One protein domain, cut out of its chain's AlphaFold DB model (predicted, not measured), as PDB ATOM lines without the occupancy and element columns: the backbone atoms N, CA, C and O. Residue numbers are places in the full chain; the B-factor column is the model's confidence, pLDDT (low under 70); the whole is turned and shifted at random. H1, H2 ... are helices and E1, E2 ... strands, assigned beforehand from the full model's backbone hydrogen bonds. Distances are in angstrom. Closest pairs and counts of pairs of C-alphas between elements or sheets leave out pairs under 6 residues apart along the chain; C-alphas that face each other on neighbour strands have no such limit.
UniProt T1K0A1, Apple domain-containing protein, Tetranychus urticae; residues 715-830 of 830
ATOM      1  N   LEU A 715     194.233 174.586 185.095       76.56
ATOM      2  CA  LEU A 715     194.389 173.223 185.625       76.56
ATOM      3  C   LEU A 715     195.335 172.338 184.800       76.56
ATOM      4  O   LEU A 715     195.132 171.125 184.677       76.56
ATOM      5  N   ARG A 716     196.373 172.937 184.215       80.94
ATOM      6  CA  ARG A 716     197.387 172.238 183.423       80.94
ATOM      7  C   ARG A 716     198.789 172.699 183.795       80.94
ATOM      8  O   ARG A 716     199.011 173.833 184.202       80.94
ATOM      9  N   ARG A 717     199.758 171.804 183.614       86.62
ATOM     10  CA  ARG A 717     201.198 172.104 183.674       86.62
ATOM     11  C   ARG A 717     201.930 171.414 182.534       86.62
ATOM     12  O   ARG A 717     201.436 170.412 182.013       86.62
ATOM     13  N   PHE A 718     203.125 171.884 182.201       87.75
ATOM     14  CA  PHE A 718     203.980 171.190 181.243       87.75
ATOM     15  C   PHE A 718     204.517 169.877 181.830       87.75
ATOM     16  O   PHE A 718     204.815 169.782 183.029       87.75
ATOM     17  N   ILE A 719     204.634 168.851 180.981       83.44
ATOM     18  CA  ILE A 719     205.242 167.563 181.352       83.44
ATOM     19  C   ILE A 719     206.741 167.759 181.593       83.44
ATOM     20  O   ILE A 719     207.235 167.360 182.647       83.44
ATOM     21  N   ASN A 720     207.416 168.441 180.659       76.50
ATOM     22  CA  ASN A 720     208.837 168.785 180.701       76.50
ATOM     23  C   ASN A 720     209.036 170.272 180.372       76.50
ATOM     24  O   ASN A 720     208.409 170.796 179.453       76.50
ATOM     25  N   ILE A 721     209.930 170.943 181.104       74.50
ATOM     26  CA  ILE A 721     210.298 172.348 180.880       74.50
ATOM     27  C   ILE A 721     211.798 172.390 180.641       74.50
ATOM     28  O   ILE A 721     212.590 172.411 181.576       74.50
ATOM     29  N   GLU A 722     212.196 172.371 179.375       58.72
ATOM     30  CA  GLU A 722     213.615 172.372 178.999       58.72
ATOM     31  C   GLU A 722     214.271 173.753 179.169       58.72
ATOM     32  O   GLU A 722     215.492 173.857 179.227       58.72
ATOM     33  N   LYS A 723     213.463 174.822 179.255       61.25
ATOM     34  CA  LYS A 723     213.917 176.212 179.095       61.25
ATOM     35  C   LYS A 723     214.140 177.002 180.389       61.25
ATOM     36  O   LYS A 723     214.795 178.037 180.334       61.25
ATOM     37  N   SER A 724     213.624 176.569 181.543       64.12
ATOM     38  CA  SER A 724     213.822 177.313 182.798       64.12
ATOM     39  C   SER A 724     213.695 176.443 184.045       64.12
ATOM     40  O   SER A 724     212.831 175.568 184.105       64.12
ATOM     41  N   VAL A 725     214.502 176.750 185.064       69.88
ATOM     42  CA  VAL A 725     214.295 176.260 186.433       69.88
ATOM     43  C   VAL A 725     213.132 177.044 187.058       69.88
ATOM     44  O   VAL A 725     213.134 178.272 186.949       69.88
ATOM     45  N   PRO A 726     212.155 176.385 187.710       74.50
ATOM     46  CA  PRO A 726     211.083 177.081 188.411       74.50
ATOM     47  C   PRO A 726     211.634 178.049 189.463       74.50
ATOM     48  O   PRO A 726     212.528 177.684 190.228       74.50
ATOM     49  N   PHE A 727     211.093 179.263 189.525       72.88
ATOM     50  CA  PHE A 727     211.487 180.283 190.499       72.88
ATOM     51  C   PHE A 727     210.261 180.907 191.165       72.88
ATOM     52  O   PHE A 727     209.184 180.968 190.572       72.88
ATOM     53  N   GLU A 728     210.410 181.356 192.409       67.62
ATOM     54  CA  GLU A 728     209.331 182.045 193.120       67.62
ATOM     55  C   GLU A 728     209.052 183.406 192.477       67.62
ATOM     56  O   GLU A 728     209.952 184.223 192.253       67.62
ATOM     57  N   SER A 729     207.792 183.642 192.135       68.25
ATOM     58  CA  SER A 729     207.330 184.891 191.542       68.25
ATOM     59  C   SER A 729     205.826 185.035 191.719       68.25
ATOM     60  O   SER A 729     205.137 184.073 192.033       68.25
ATOM     61  N   PHE A 730     205.304 186.225 191.452       66.56
ATOM     62  CA  PHE A 730     203.867 186.442 191.310       66.56
ATOM     63  C   PHE A 730     203.483 186.494 189.828       66.56
ATOM     64  O   PHE A 730     204.327 186.735 188.957       66.56
ATOM     65  N   LEU A 731     202.207 186.253 189.532       70.69
ATOM     66  CA  LEU A 731     201.722 185.985 188.179       70.69
ATOM     67  C   LEU A 731     202.051 187.093 187.160       70.69
ATOM     68  O   LEU A 731     202.596 186.800 186.094       70.69
ATOM     69  N   GLY A 732     201.794 188.363 187.495       66.00
ATOM     70  CA  GLY A 732     202.099 189.500 186.609       66.00
ATOM     71  C   GLY A 732     203.592 189.620 186.280       66.00
ATOM     72  O   GLY A 732     203.986 189.825 185.130       66.00
ATOM     73  N   LYS A 733     204.464 189.359 187.263       66.56
ATOM     74  CA  LYS A 733     205.920 189.358 187.064       66.56
ATOM     75  C   LYS A 733     206.394 188.178 186.220       66.56
ATOM     76  O   LYS A 733     207.292 188.343 185.400       66.56
ATOM     77  N   CYS A 734     205.754 187.019 186.356       76.94
ATOM     78  CA  CYS A 734     205.985 185.868 185.484       76.94
ATOM     79  C   CYS A 734     205.644 186.196 184.015       76.94
ATOM     80  O   CYS A 734     206.442 185.924 183.117       76.94
ATOM     81  N   ALA A 735     204.517 186.878 183.777       79.50
ATOM     82  CA  ALA A 735     204.125 187.344 182.446       79.50
ATOM     83  C   ALA A 735     205.091 188.391 181.871       79.50
ATOM     84  O   ALA A 735     205.411 188.358 180.680       79.50
ATOM     85  N   SER A 736     205.599 189.297 182.710       71.38
ATOM     86  CA  SER A 736     206.635 190.263 182.324       71.38
ATOM     87  C   SER A 736     207.944 189.566 181.933       71.38
ATOM     88  O   SER A 736     208.494 189.837 180.866       71.38
ATOM     89  N   PHE A 737     208.409 188.587 182.719       73.25
ATOM     90  CA  PHE A 737     209.607 187.810 182.383       73.25
ATOM     91  C   PHE A 737     209.466 187.028 181.080       73.25
ATOM     92  O   PHE A 737     210.425 186.958 180.314       73.25
ATOM     93  N   CYS A 738     208.287 186.464 180.812       81.81
ATOM     94  CA  CYS A 738     208.050 185.795 179.539       81.81
ATOM     95  C   CYS A 738     208.031 186.790 178.371       81.81
ATOM     96  O   CYS A 738     208.662 186.543 177.352       81.81
ATOM     97  N   SER A 739     207.394 187.953 178.543       78.06
ATOM     98  CA  SER A 739     207.287 188.971 177.483       78.06
ATOM     99  C   SER A 739     208.626 189.605 177.114       78.06
ATOM    100  O   SER A 739     208.797 190.043 175.983       78.06
ATOM    101  N   ASN A 740     209.563 189.648 178.063       67.69
ATOM    102  CA  ASN A 740     210.902 190.209 177.886       67.69
ATOM    103  C   ASN A 740     211.951 189.161 177.473       67.69
ATOM    104  O   ASN A 740     213.145 189.458 177.473       67.69
ATOM    105  N   SER A 741     211.537 187.928 177.172       72.62
ATOM    106  CA  SER A 741     212.435 186.838 176.802       72.62
ATOM    107  C   SER A 741     212.057 186.268 175.442       72.62
ATOM    108  O   SER A 741     211.072 185.545 175.323       72.62
ATOM    109  N   ASP A 742     212.905 186.479 174.433       68.62
ATOM    110  CA  ASP A 742     212.711 185.945 173.071       68.62
ATOM    111  C   ASP A 742     212.567 184.410 173.041       68.62
ATOM    112  O   ASP A 742     211.946 183.812 172.151       68.62
ATOM    113  N   SER A 743     213.145 183.758 174.053       71.19
ATOM    114  CA  SER A 743     213.124 182.310 174.238       71.19
ATOM    115  C   SER A 743     211.828 181.780 174.867       71.19
ATOM    116  O   SER A 743     211.534 180.584 174.705       71.19
ATOM    117  N   CYS A 744     211.057 182.638 175.548       83.50
ATOM    118  CA  CYS A 744     209.794 182.285 176.188       83.50
ATOM    119  C   CYS A 744     208.646 182.355 175.186       83.50
ATOM    120  O   CYS A 744     208.456 183.357 174.505       83.50
ATOM    121  N   LYS A 745     207.887 181.265 175.083       86.44
ATOM    122  CA  LYS A 745     206.759 181.155 174.142       86.44
ATOM    123  C   LYS A 745     205.432 180.941 174.866       86.44
ATOM    124  O   LYS A 745     204.370 181.262 174.355       86.44
ATOM    125  N   SER A 746     205.502 180.427 176.082       89.31
ATOM    126  CA  SER A 746     204.427 180.407 177.064       89.31
ATOM    127  C   SER A 746     205.065 180.296 178.445       89.31
ATOM    128  O   SER A 746     206.268 180.050 178.559       89.31
ATOM    129  N   PHE A 747     204.291 180.453 179.509       91.38
ATOM    130  CA  PHE A 747     204.783 180.184 180.857       91.38
ATOM    131  C   PHE A 747     203.757 179.386 181.648       91.38
ATOM    132  O   PHE A 747     202.567 179.402 181.344       91.38
ATOM    133  N   GLN A 748     204.216 178.672 182.666       90.25
ATOM    134  CA  GLN A 748     203.338 178.061 183.653       90.25
ATOM    135  C   GLN A 748     203.496 178.751 185.001       90.25
ATOM    136  O   GLN A 748     204.580 179.226 185.355       90.25
ATOM    137  N   PHE A 749     202.408 178.763 185.755       87.06
ATOM    138  CA  PHE A 749     202.364 179.285 187.106       87.06
ATOM    139  C   PHE A 749     201.716 178.252 188.025       87.06
ATOM    140  O   PHE A 749     200.603 177.796 187.771       87.06
ATOM    141  N   CYS A 750     202.434 177.855 189.069       83.25
ATOM    142  CA  CYS A 750     202.057 176.784 189.983       83.25
ATOM    143  C   CYS A 750     202.207 177.262 191.428       83.25
ATOM    144  O   CYS A 750     203.321 177.249 191.946       83.25
ATOM    145  N   SER A 751     201.110 177.666 192.075       75.19
ATOM    146  CA  SER A 751     201.078 178.051 193.501       75.19
ATOM    147  C   SER A 751     202.253 178.955 193.933       75.19
ATOM    148  O   SER A 751     202.989 178.609 194.855       75.19
ATOM    149  N   GLY A 752     202.476 180.072 193.228       69.38
ATOM    150  CA  GLY A 752     203.581 181.009 193.507       69.38
ATOM    151  C   GLY A 752     204.918 180.691 192.817       69.38
ATOM    152  O   GLY A 752     205.888 181.433 192.967       69.38
ATOM    153  N   SER A 753     205.000 179.602 192.046       79.19
ATOM    154  CA  SER A 753     206.186 179.246 191.259       79.19
ATOM    155  C   SER A 753     205.965 179.487 189.766       79.19
ATOM    156  O   SER A 753     205.044 178.936 189.164       79.19
ATOM    157  N   CYS A 754     206.833 180.295 189.163       85.44
ATOM    158  CA  CYS A 754     206.855 180.614 187.739       85.44
ATOM    159  C   CYS A 754     207.839 179.705 186.996       85.44
ATOM    160  O   CYS A 754     208.931 179.412 187.487       85.44
ATOM    161  N   SER A 755     207.491 179.270 185.786       87.69
ATOM    162  CA  SER A 755     208.441 178.627 184.873       87.69
ATOM    163  C   SER A 755     208.170 179.054 183.434       87.69
ATOM    164  O   SER A 755     207.047 178.937 182.946       87.69
ATOM    165  N   LEU A 756     209.208 179.523 182.747       88.62
ATOM    166  CA  LEU A 756     209.155 179.893 181.337       88.62
ATOM    167  C   LEU A 756     209.260 178.626 180.482       88.62
ATOM    168  O   LEU A 756     210.112 177.766 180.713       88.62
ATOM    169  N   ALA A 757     208.388 178.502 179.491       85.62
ATOM    170  CA  ALA A 757     208.198 177.281 178.728       85.62
ATOM    171  C   ALA A 757     208.204 177.521 177.209       85.62
ATOM    172  O   ALA A 757     208.275 178.646 176.699       85.62
ATOM    173  N   GLY A 758     208.206 176.404 176.478       84.38
ATOM    174  CA  GLY A 758     208.067 176.368 175.025       84.38
ATOM    175  C   GLY A 758     206.620 176.566 174.576       84.38
ATOM    176  O   GLY A 758     205.834 177.220 175.252       84.38
ATOM    177  N   TYR A 759     206.269 176.027 173.415       85.88
ATOM    178  CA  TYR A 759     204.903 176.098 172.899       85.88
ATOM    179  C   TYR A 759     203.967 175.164 173.667       85.88
ATOM    180  O   TYR A 759     204.367 174.081 174.107       85.88
ATOM    181  N   TYR A 760     202.712 175.577 173.807       86.12
ATOM    182  CA  TYR A 760     201.664 174.713 174.334       86.12
ATOM    183  C   TYR A 760     201.143 173.773 173.244       86.12
ATOM    184  O   TYR A 760     200.764 174.226 172.167       86.12
ATOM    185  N   THR A 761     201.068 172.487 173.570       84.50
ATOM    186  CA  THR A 761     200.308 171.469 172.833       84.50
ATOM    187  C   THR A 761     199.561 170.606 173.852       84.50
ATOM    188  O   THR A 761     199.885 170.620 175.050       84.50
ATOM    189  N   ASP A 762     198.556 169.853 173.408       76.88
ATOM    190  CA  ASP A 762     197.868 168.909 174.295       76.88
ATOM    191  C   ASP A 762     198.851 167.836 174.803       76.88
ATOM    192  O   ASP A 762     198.867 167.543 175.995       76.88
ATOM    193  N   GLU A 763     199.757 167.357 173.942       83.19
ATOM    194  CA  GLU A 763     200.763 166.338 174.273       83.19
ATOM    195  C   GLU A 763     201.840 166.818 175.256       83.19
ATOM    196  O   GLU A 763     202.351 166.029 176.052       83.19
ATOM    197  N   THR A 764     202.197 168.108 175.240       83.69
ATOM    198  CA  THR A 764     203.235 168.659 176.132       83.69
ATOM    199  C   THR A 764     202.714 169.032 177.519       83.69
ATOM    200  O   THR A 764     203.495 169.483 178.366       83.69
ATOM    201  N   SER A 765     201.423 168.831 177.795       85.56
ATOM    202  CA  SER A 765     200.788 169.236 179.048       85.56
ATOM    203  C   SER A 765     199.979 168.120 179.710       85.56
ATOM    204  O   SER A 765     199.516 167.178 179.081       85.56
ATOM    205  N   VAL A 766     199.825 168.215 181.030       82.75
ATOM    206  CA  VAL A 766     199.026 167.284 181.839       82.75
ATOM    207  C   VAL A 766     198.159 168.043 182.827       82.75
ATOM    208  O   VAL A 766     198.538 169.117 183.304       82.75
ATOM    209  N   TYR A 767     197.016 167.452 183.172       76.62
ATOM    210  CA  TYR A 767     196.122 167.979 184.197       76.62
ATOM    211  C   TYR A 767     196.826 168.091 185.558       76.62
ATOM    212  O   TYR A 767     197.516 167.166 186.005       76.62
ATOM    213  N   ARG A 768     196.655 169.234 186.226       71.38
ATOM    214  CA  ARG A 768     197.198 169.517 187.557       71.38
ATOM    215  C   ARG A 768     196.386 170.633 188.211       71.38
ATOM    216  O   ARG A 768     196.409 171.760 187.744       71.38
ATOM    217  N   GLU A 769     195.750 170.338 189.339       68.81
ATOM    218  CA  GLU A 769     194.848 171.280 190.027       68.81
ATOM    219  C   GLU A 769     195.524 172.543 190.572       68.81
ATOM    220  O   GLU A 769     194.872 173.562 190.758       68.81
ATOM    221  N   SER A 770     196.829 172.478 190.833       76.00
ATOM    222  CA  SER A 770     197.605 173.557 191.451       76.00
ATOM    223  C   SER A 770     198.395 174.405 190.445       76.00
ATOM    224  O   SER A 770     199.336 175.085 190.850       76.00
ATOM    225  N   CYS A 771     198.126 174.275 189.143       81.88
ATOM    226  CA  CYS A 771     198.921 174.902 188.091       81.88
ATOM    227  C   CYS A 771     198.062 175.369 186.923       81.88
ATOM    228  O   CYS A 771     197.099 174.703 186.545       81.88
ATOM    229  N   ASP A 772     198.508 176.447 186.294       88.88
ATOM    230  CA  ASP A 772     197.937 176.980 185.068       88.88
ATOM    231  C   ASP A 772     199.042 177.273 184.043       88.88
ATOM    232  O   ASP A 772     200.173 177.611 184.406       88.88
ATOM    233  N   ILE A 773     198.710 177.174 182.754       89.75
ATOM    234  CA  ILE A 773     199.587 177.565 181.639       89.75
ATOM    235  C   ILE A 773     199.042 178.847 181.005       89.75
ATOM    236  O   ILE A 773     197.838 179.001 180.848       89.75
ATOM    237  N   TYR A 774     199.920 179.756 180.600       91.88
ATOM    238  CA  TYR A 774     199.587 181.032 179.977       91.88
ATOM    239  C   TYR A 774     200.238 181.110 178.595       91.88
ATOM    240  O   TYR A 774     201.465 181.114 178.473       91.88
ATOM    241  N   ILE A 775     199.407 181.157 177.553       89.25
ATOM    242  CA  ILE A 775     199.822 181.223 176.143       89.25
ATOM    243  C   ILE A 775     199.554 182.618 175.564       89.25
ATOM    244  O   ILE A 775     198.656 183.295 176.054       89.25
ATOM    245  N   PRO A 776     200.269 183.081 174.532       84.12
ATOM    246  CA  PRO A 776     200.012 184.391 173.936       84.12
ATOM    247  C   PRO A 776     198.600 184.521 173.358       84.12
ATOM    248  O   PRO A 776     198.096 183.618 172.692       84.12
ATOM    249  N   LYS A 777     197.964 185.670 173.591       82.44
ATOM    250  CA  LYS A 777     196.653 186.012 173.031       82.44
ATOM    251  C   LYS A 777     196.848 186.743 171.698       82.44
ATOM    252  O   LYS A 777     197.057 187.950 171.690       82.44
ATOM    253  N   VAL A 778     196.835 185.992 170.595       77.31
ATOM    254  CA  VAL A 778     197.210 186.487 169.247       77.31
ATOM    255  C   VAL A 778     196.206 186.132 168.145       77.31
ATOM    256  O   VAL A 778     196.482 186.355 166.971       77.31
ATOM    257  N   LEU A 779     195.046 185.565 168.498       72.75
ATOM    258  CA  LEU A 779     194.020 185.154 167.531       72.75
ATOM    259  C   LEU A 779     193.503 186.328 166.679       72.75
ATOM    260  O   LEU A 779     193.217 186.157 165.500       72.75
ATOM    261  N   ASP A 780     193.452 187.527 167.255       69.75
ATOM    262  CA  ASP A 780     193.061 188.784 166.606       69.75
ATOM    263  C   ASP A 780     193.999 189.222 165.468       69.75
ATOM    264  O   ASP A 780     193.644 190.087 164.671       69.75
ATOM    265  N   ARG A 781     195.185 188.614 165.367       67.19
ATOM    266  CA  ARG A 781     196.162 188.881 164.303       67.19
ATOM    267  C   ARG A 781     195.948 188.033 163.051       67.19
ATOM    268  O   ARG A 781     196.647 188.237 162.062       67.19
ATOM    269  N   PHE A 782     195.008 187.091 163.081       64.38
ATOM    270  CA  PHE A 782     194.699 186.210 161.961       64.38
ATOM    271  C   PHE A 782     193.405 186.650 161.268       64.38
ATOM    272  O   PHE A 782     192.423 187.006 161.917       64.38
ATOM    273  N   VAL A 783     193.392 186.608 159.934       61.31
ATOM    274  CA  VAL A 783     192.209 186.913 159.114       61.31
ATOM    275  C   VAL A 783     191.625 185.605 158.594       61.31
ATOM    276  O   VAL A 783     192.330 184.811 157.976       61.31
ATOM    277  N   SER A 784     190.330 185.379 158.825       60.59
ATOM    278  CA  SER A 784     189.637 184.207 158.285       60.59
ATOM    279  C   SER A 784     189.466 184.350 156.770       60.59
ATOM    280  O   SER A 784     188.767 185.250 156.304       60.59
ATOM    281  N   SER A 785     190.111 183.476 155.996       58.62
ATOM    282  CA  SER A 785     190.040 183.473 154.527       58.62
ATOM    283  C   SER A 785     188.875 182.640 153.975       58.62
ATOM    284  O   SER A 785     188.494 182.809 152.818       58.62
ATOM    285  N   GLY A 786     188.296 181.738 154.779       52.62
ATOM    286  CA  GLY A 786     187.183 180.864 154.382       52.62
ATOM    287  C   GLY A 786     187.512 179.833 153.288       52.62
ATOM    288  O   GLY A 786     186.605 179.145 152.821       52.62
ATOM    289  N   GLN A 787     188.777 179.713 152.876       53.88
ATOM    290  CA  GLN A 787     189.257 178.733 151.900       53.88
ATOM    291  C   GLN A 787     190.150 177.706 152.606       53.88
ATOM    292  O   GLN A 787     191.033 178.089 153.367       53.88
ATOM    293  N   SER A 788     189.927 176.411 152.351       52.22
ATOM    294  CA  SER A 788     190.890 175.366 152.727       52.22
ATOM    295  C   SER A 788     192.037 175.440 151.728       52.22
ATOM    296  O   SER A 788     191.869 175.107 150.552       52.22
ATOM    297  N   ILE A 789     193.161 175.989 152.168       55.12
ATOM    298  CA  ILE A 789     194.384 176.090 151.379       55.12
ATOM    299  C   ILE A 789     195.427 175.297 152.143       55.12
ATOM    300  O   ILE A 789     196.033 175.820 153.068       55.12
ATOM    301  N   VAL A 790     195.647 174.038 151.772       52.25
ATOM    302  CA  VAL A 790     196.916 173.396 152.108       52.25
ATOM    303  C   VAL A 790     197.339 172.487 150.961       52.25
ATOM    304  O   VAL A 790     196.795 171.401 150.781       52.25
ATOM    305  N   GLU A 791     198.309 172.947 150.167       53.09
ATOM    306  CA  GLU A 791     199.017 172.088 149.207       53.09
ATOM    307  C   GLU A 791     200.094 171.232 149.908       53.09
ATOM    308  O   GLU A 791     200.346 170.122 149.448       53.09
ATOM    309  N   ASP A 792     200.645 171.672 151.057       61.59
ATOM    310  CA  ASP A 792     201.645 170.940 151.861       61.59
ATOM    311  C   ASP A 792     201.497 171.185 153.386       61.59
ATOM    312  O   ASP A 792     201.638 172.308 153.872       61.59
ATOM    313  N   VAL A 793     201.241 170.123 154.167       67.00
ATOM    314  CA  VAL A 793     201.108 170.165 155.641       67.00
ATOM    315  C   VAL A 793     202.455 169.839 156.297       67.00
ATOM    316  O   VAL A 793     202.943 168.717 156.171       67.00
ATOM    317  N   PHE A 794     203.045 170.778 157.047       70.06
ATOM    318  CA  PHE A 794     204.328 170.548 157.739       70.06
ATOM    319  C   PHE A 794     204.188 170.030 159.181       70.06
ATOM    320  O   PHE A 794     205.123 169.423 159.699       70.06
ATOM    321  N   HIS A 795     203.051 170.269 159.841       73.69
ATOM    322  CA  HIS A 795     202.778 169.806 161.206       73.69
ATOM    323  C   HIS A 795     201.269 169.727 161.457       73.69
ATOM    324  O   HIS A 795     200.505 170.522 160.913       73.69
ATOM    325  N   THR A 796     200.824 168.788 162.290       74.56
ATOM    326  CA  THR A 796     199.413 168.656 162.682       74.56
ATOM    327  C   THR A 796     199.319 168.462 164.186       74.56
ATOM    328  O   THR A 796     199.947 167.563 164.732       74.56
ATOM    329  N   GLU A 797     198.501 169.288 164.836       77.06
ATOM    330  CA  GLU A 797     198.132 169.146 166.245       77.06
ATOM    331  C   GLU A 797     196.636 168.874 166.366       77.06
ATOM    332  O   GLU A 797     195.827 169.393 165.594       77.06
ATOM    333  N   VAL A 798     196.261 168.085 167.368       74.44
ATOM    334  CA  VAL A 798     194.865 167.762 167.678       74.44
ATOM    335  C   VAL A 798     194.486 168.305 169.056       74.44
ATOM    336  O   VAL A 798     195.347 168.623 169.871       74.44
ATOM    337  N   ASN A 799     193.183 168.428 169.326       74.44
ATOM    338  CA  ASN A 799     192.633 168.886 170.614       74.44
ATOM    339  C   ASN A 799     193.003 170.325 171.027       74.44
ATOM    340  O   ASN A 799     192.937 170.666 172.209       74.44
ATOM    341  N   LEU A 800     193.344 171.189 170.067       76.62
ATOM    342  CA  LEU A 800     193.557 172.617 170.304       76.62
ATOM    343  C   LEU A 800     192.314 173.428 169.919       76.62
ATOM    344  O   LEU A 800     191.702 173.205 168.873       76.62
ATOM    345  N   ASN A 801     191.950 174.407 170.748       77.12
ATOM    346  CA  ASN A 801     190.987 175.440 170.360       77.12
ATOM    347  C   ASN A 801     191.646 176.508 169.463       77.12
ATOM    348  O   ASN A 801     192.867 176.536 169.312       77.12
ATOM    349  N   ALA A 802     190.835 177.396 168.883       72.50
ATOM    350  CA  ALA A 802     191.311 178.420 167.952       72.50
ATOM    351  C   ALA A 802     192.427 179.304 168.542       72.50
ATOM    352  O   ALA A 802     193.431 179.538 167.876       72.50
ATOM    353  N   ASP A 803     192.314 179.737 169.802       75.88
ATOM    354  CA  ASP A 803     193.356 180.544 170.454       75.88
ATOM    355  C   ASP A 803     194.660 179.769 170.685       75.88
ATOM    356  O   ASP A 803     195.745 180.315 170.507       75.88
ATOM    357  N   GLN A 804     194.570 178.496 171.073       83.75
ATOM    358  CA  GLN A 804     195.736 177.626 171.247       83.75
ATOM    359  C   GLN A 804     196.430 177.354 169.909       83.75
ATOM    360  O   GLN A 804     197.658 177.388 169.836       83.75
ATOM    361  N   CYS A 805     195.648 177.141 168.850       79.31
ATOM    362  CA  CYS A 805     196.148 176.975 167.490       79.31
ATOM    363  C   CYS A 805     196.821 178.261 166.982       79.31
ATOM    364  O   CYS A 805     197.943 178.209 166.481       79.31
ATOM    365  N   ALA A 806     196.200 179.424 167.194       78.00
ATOM    366  CA  ALA A 806     196.763 180.721 166.830       78.00
ATOM    367  C   ALA A 806     198.066 181.030 167.583       78.00
ATOM    368  O   ALA A 806     199.029 181.488 166.972       78.00
ATOM    369  N   ALA A 807     198.132 180.741 168.886       82.31
ATOM    370  CA  ALA A 807     199.346 180.921 169.686       82.31
ATOM    371  C   ALA A 807     200.507 180.041 169.199       82.31
ATOM    372  O   ALA A 807     201.650 180.494 169.139       82.31
ATOM    373  N   LEU A 808     200.216 178.795 168.821       82.75
ATOM    374  CA  LEU A 808     201.199 177.875 168.252       82.75
ATOM    375  C   LEU A 808     201.684 178.354 166.874       82.75
ATOM    376  O   LEU A 808     202.886 178.448 166.630       82.75
ATOM    377  N   CYS A 809     200.741 178.726 166.011       77.88
ATOM    378  CA  CYS A 809     200.997 179.221 164.664       77.88
ATOM    379  C   CYS A 809     201.837 180.505 164.647       77.88
ATOM    380  O   CYS A 809     202.810 180.610 163.897       77.88
ATOM    381  N   TYR A 810     201.482 181.469 165.502       78.38
ATOM    382  CA  TYR A 810     202.125 182.780 165.589       78.38
ATOM    383  C   TYR A 810     203.642 182.662 165.737       78.38
ATOM    384  O   TYR A 810     204.394 183.375 165.083       78.38
ATOM    385  N   HIS A 811     204.106 181.696 166.523       70.69
ATOM    386  CA  HIS A 811     205.529 181.504 166.747       70.69
ATOM    387  C   HIS A 811     206.257 180.652 165.707       70.69
ATOM    388  O   HIS A 811     207.485 180.690 165.643       70.69
ATOM    389  N   TRP A 812     205.544 179.871 164.895       69.81
ATOM    390  CA  TRP A 812     206.156 179.159 163.771       69.81
ATOM    391  C   TRP A 812     206.425 180.060 162.566       69.81
ATOM    392  O   TRP A 812     207.260 179.699 161.728       69.81
ATOM    393  N   ASN A 813     205.774 181.226 162.515       58.00
ATOM    394  CA  ASN A 813     206.017 182.269 161.520       58.00
ATOM    395  C   ASN A 813     207.286 183.097 161.812       58.00
ATOM    396  O   ASN A 813     207.899 183.596 160.877       58.00
ATOM    397  N   ASP A 814     207.736 183.190 163.071       52.22
ATOM    398  CA  ASP A 814     208.929 183.977 163.453       52.22
ATOM    399  C   ASP A 814     210.264 183.384 162.945       52.22
ATOM    400  O   ASP A 814     211.286 184.068 162.963       52.22
ATOM    401  N   ASN A 815     210.287 182.119 162.505       46.94
ATOM    402  CA  ASN A 815     211.525 181.394 162.180       46.94
ATOM    403  C   ASN A 815     211.759 181.123 160.678       46.94
ATOM    404  O   ASN A 815     212.778 180.518 160.355       46.94
ATOM    405  N   ASP A 816     210.875 181.538 159.759       43.16
ATOM    406  CA  ASP A 816     211.024 181.253 158.319       43.16
ATOM    407  C   ASP A 816     210.637 182.431 157.414       43.16
ATOM    408  O   ASP A 816     209.683 183.155 157.667       43.16
ATOM    409  N   VAL A 817     211.360 182.573 156.298       43.38
ATOM    410  CA  VAL A 817     211.207 183.643 155.285       43.38
ATOM    411  C   VAL A 817     209.954 183.459 154.404       43.38
ATOM    412  O   VAL A 817     209.638 184.312 153.578       43.38
ATOM    413  N   ASN A 818     209.212 182.365 154.588       47.44
ATOM    414  CA  ASN A 818     208.009 182.052 153.825       47.44
ATOM    415  C   ASN A 818     206.772 182.239 154.704       47.44
ATOM    416  O   ASN A 818     206.698 181.683 155.795       47.44
ATOM    417  N   GLN A 819     205.801 183.001 154.204       53.25
ATOM    418  CA  GLN A 819     204.515 183.251 154.848       53.25
ATOM    419  C   GLN A 819     203.794 181.914 155.096       53.25
ATOM    420  O   GLN A 819     203.366 181.263 154.145       53.25
ATOM    421  N   LYS A 820     203.712 181.470 156.358       60.25
ATOM    422  CA  LYS A 820     203.007 180.235 156.730       60.25
ATOM    423  C   LYS A 820     201.543 180.548 157.020       60.25
ATOM    424  O   LYS A 820     201.232 181.477 157.768       60.25
ATOM    425  N   GLU A 821     200.658 179.760 156.427       61.38
ATOM    426  CA  GLU A 821     199.216 179.801 156.661       61.38
ATOM    427  C   GLU A 821     198.834 178.750 157.712       61.38
ATOM    428  O   GLU A 821     199.490 177.715 157.833       61.38
ATOM    429  N   CYS A 822     197.791 179.026 158.499       63.22
ATOM    430  CA  CYS A 822     197.324 178.126 159.551       63.22
ATOM    431  C   CYS A 822     195.843 177.817 159.381       63.22
ATOM    432  O   CYS A 822     195.008 178.719 159.360       63.22
ATOM    433  N   GLU A 823     195.533 176.526 159.293       62.06
ATOM    434  CA  GLU A 823     194.175 176.004 159.195       62.06
ATOM    435  C   GLU A 823     193.768 175.375 160.534       62.06
ATOM    436  O   GLU A 823     194.491 174.556 161.104       62.06
ATOM    437  N   TRP A 824     192.593 175.752 161.041       56.88
ATOM    438  CA  TRP A 824     191.965 175.109 162.193       56.88
ATOM    439  C   TRP A 824     190.634 174.497 161.764       56.88
ATOM    440  O   TRP A 824     189.725 175.206 161.330       56.88
ATOM    441  N   THR A 825     190.501 173.181 161.916       53.75
ATOM    442  CA  THR A 825     189.265 172.447 161.627       53.75
ATOM    443  C   THR A 825     188.691 171.828 162.896       53.75
ATOM    444  O   THR A 825     189.307 170.945 163.496       53.75
ATOM    445  N   ALA A 826     187.477 172.226 163.279       42.69
ATOM    446  CA  ALA A 826     186.723 171.551 164.331       42.69
ATOM    447  C   ALA A 826     186.132 170.233 163.804       42.69
ATOM    448  O   ALA A 826     185.134 170.236 163.084       42.69
ATOM    449  N   GLN A 827     186.714 169.085 164.165       35.88
ATOM    450  CA  GLN A 827     186.051 167.790 163.974       35.88
ATOM    451  C   GLN A 827     185.159 167.475 165.182       35.88
ATOM    452  O   GLN A 827     185.641 167.049 166.229       35.88
ATOM    453  N   CYS A 828     183.843 167.629 165.028       24.36
ATOM    454  CA  CYS A 828     182.875 167.047 165.957       24.36
ATOM    455  C   CYS A 828     182.827 165.525 165.738       24.36
ATOM    456  O   CYS A 828     182.262 165.062 164.746       24.36
ATOM    457  N   ARG A 829     183.413 164.730 166.642       24.83
ATOM    458  CA  ARG A 829     183.120 163.288 166.715       24.83
ATOM    459  C   ARG A 829     181.858 163.092 167.556       24.83
ATOM    460  O   ARG A 829     181.851 163.477 168.722       24.83
ATOM    461  N   GLY A 830     180.812 162.554 166.927       26.27
ATOM    462  CA  GLY A 830     179.596 162.073 167.591       26.27
ATOM    463  C   GLY A 830     179.785 160.708 168.231       26.27
ATOM    464  O   GLY A 830     180.635 159.938 167.720       26.27
TER     465      GLY A 830
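AT A GLANCE: This is residues 715 to 830 of the 830 residues of the protein "Apple domain-containing protein" of Tetranychus urticae (UniProt T1K0A1). With little regular structure, the model has two lobes: a small three-stranded sheet, E3 E2 E5, with H1 over one face and E1, paired with E4, on the other; and H2 with the long loops 777 to 801 and 814 to 830. The 116 printed residues hold E1 H1 E2 E3 E4 E5 H2, mixed in class, with 43 residues in named elements. Both sheets are antiparallel; the whole is compact, radius of gyration of the C-alphas 15.4 A, spans 46 by 39 by 24 A.

HOW THE PARTS SIT: E1, residues 716 to 718, and E4, residues 765 to 767, are antiparallel neighbours, N 717 and O 766 3.0 A apart. E2, residues 746 to 750, forms a hairpin with E3, residues 753 to 757, N 748 and O 755 2.9 A apart. E2 also neighbours E5, residues 771 to 776, antiparallel, N 774 and O 747 2.8 A apart. H1, residues 731 to 739, is on this sheet at a height of 8.3 A. H2, residues 802 to 813, only grazes it; C-alphas 776 and 807, the closest of E5 and H2, are 5.5 A apart. Every O i to N i+4 pair is within hydrogen-bond range in H1, 7 of 8 in H2.

IN THESE COORDINATES: E1 begins at C-alpha 716 (197.387, 172.238, 183.423); H2, 16.5 A long, ends at C-alpha 813 (206.017, 182.269, 161.520).

THE WHOLE: The printed part has no cut. The links E1 to H1 and E5 to H2 are long. Among others, residues 780 to 793 and 812 to 830 have pLDDT under 70.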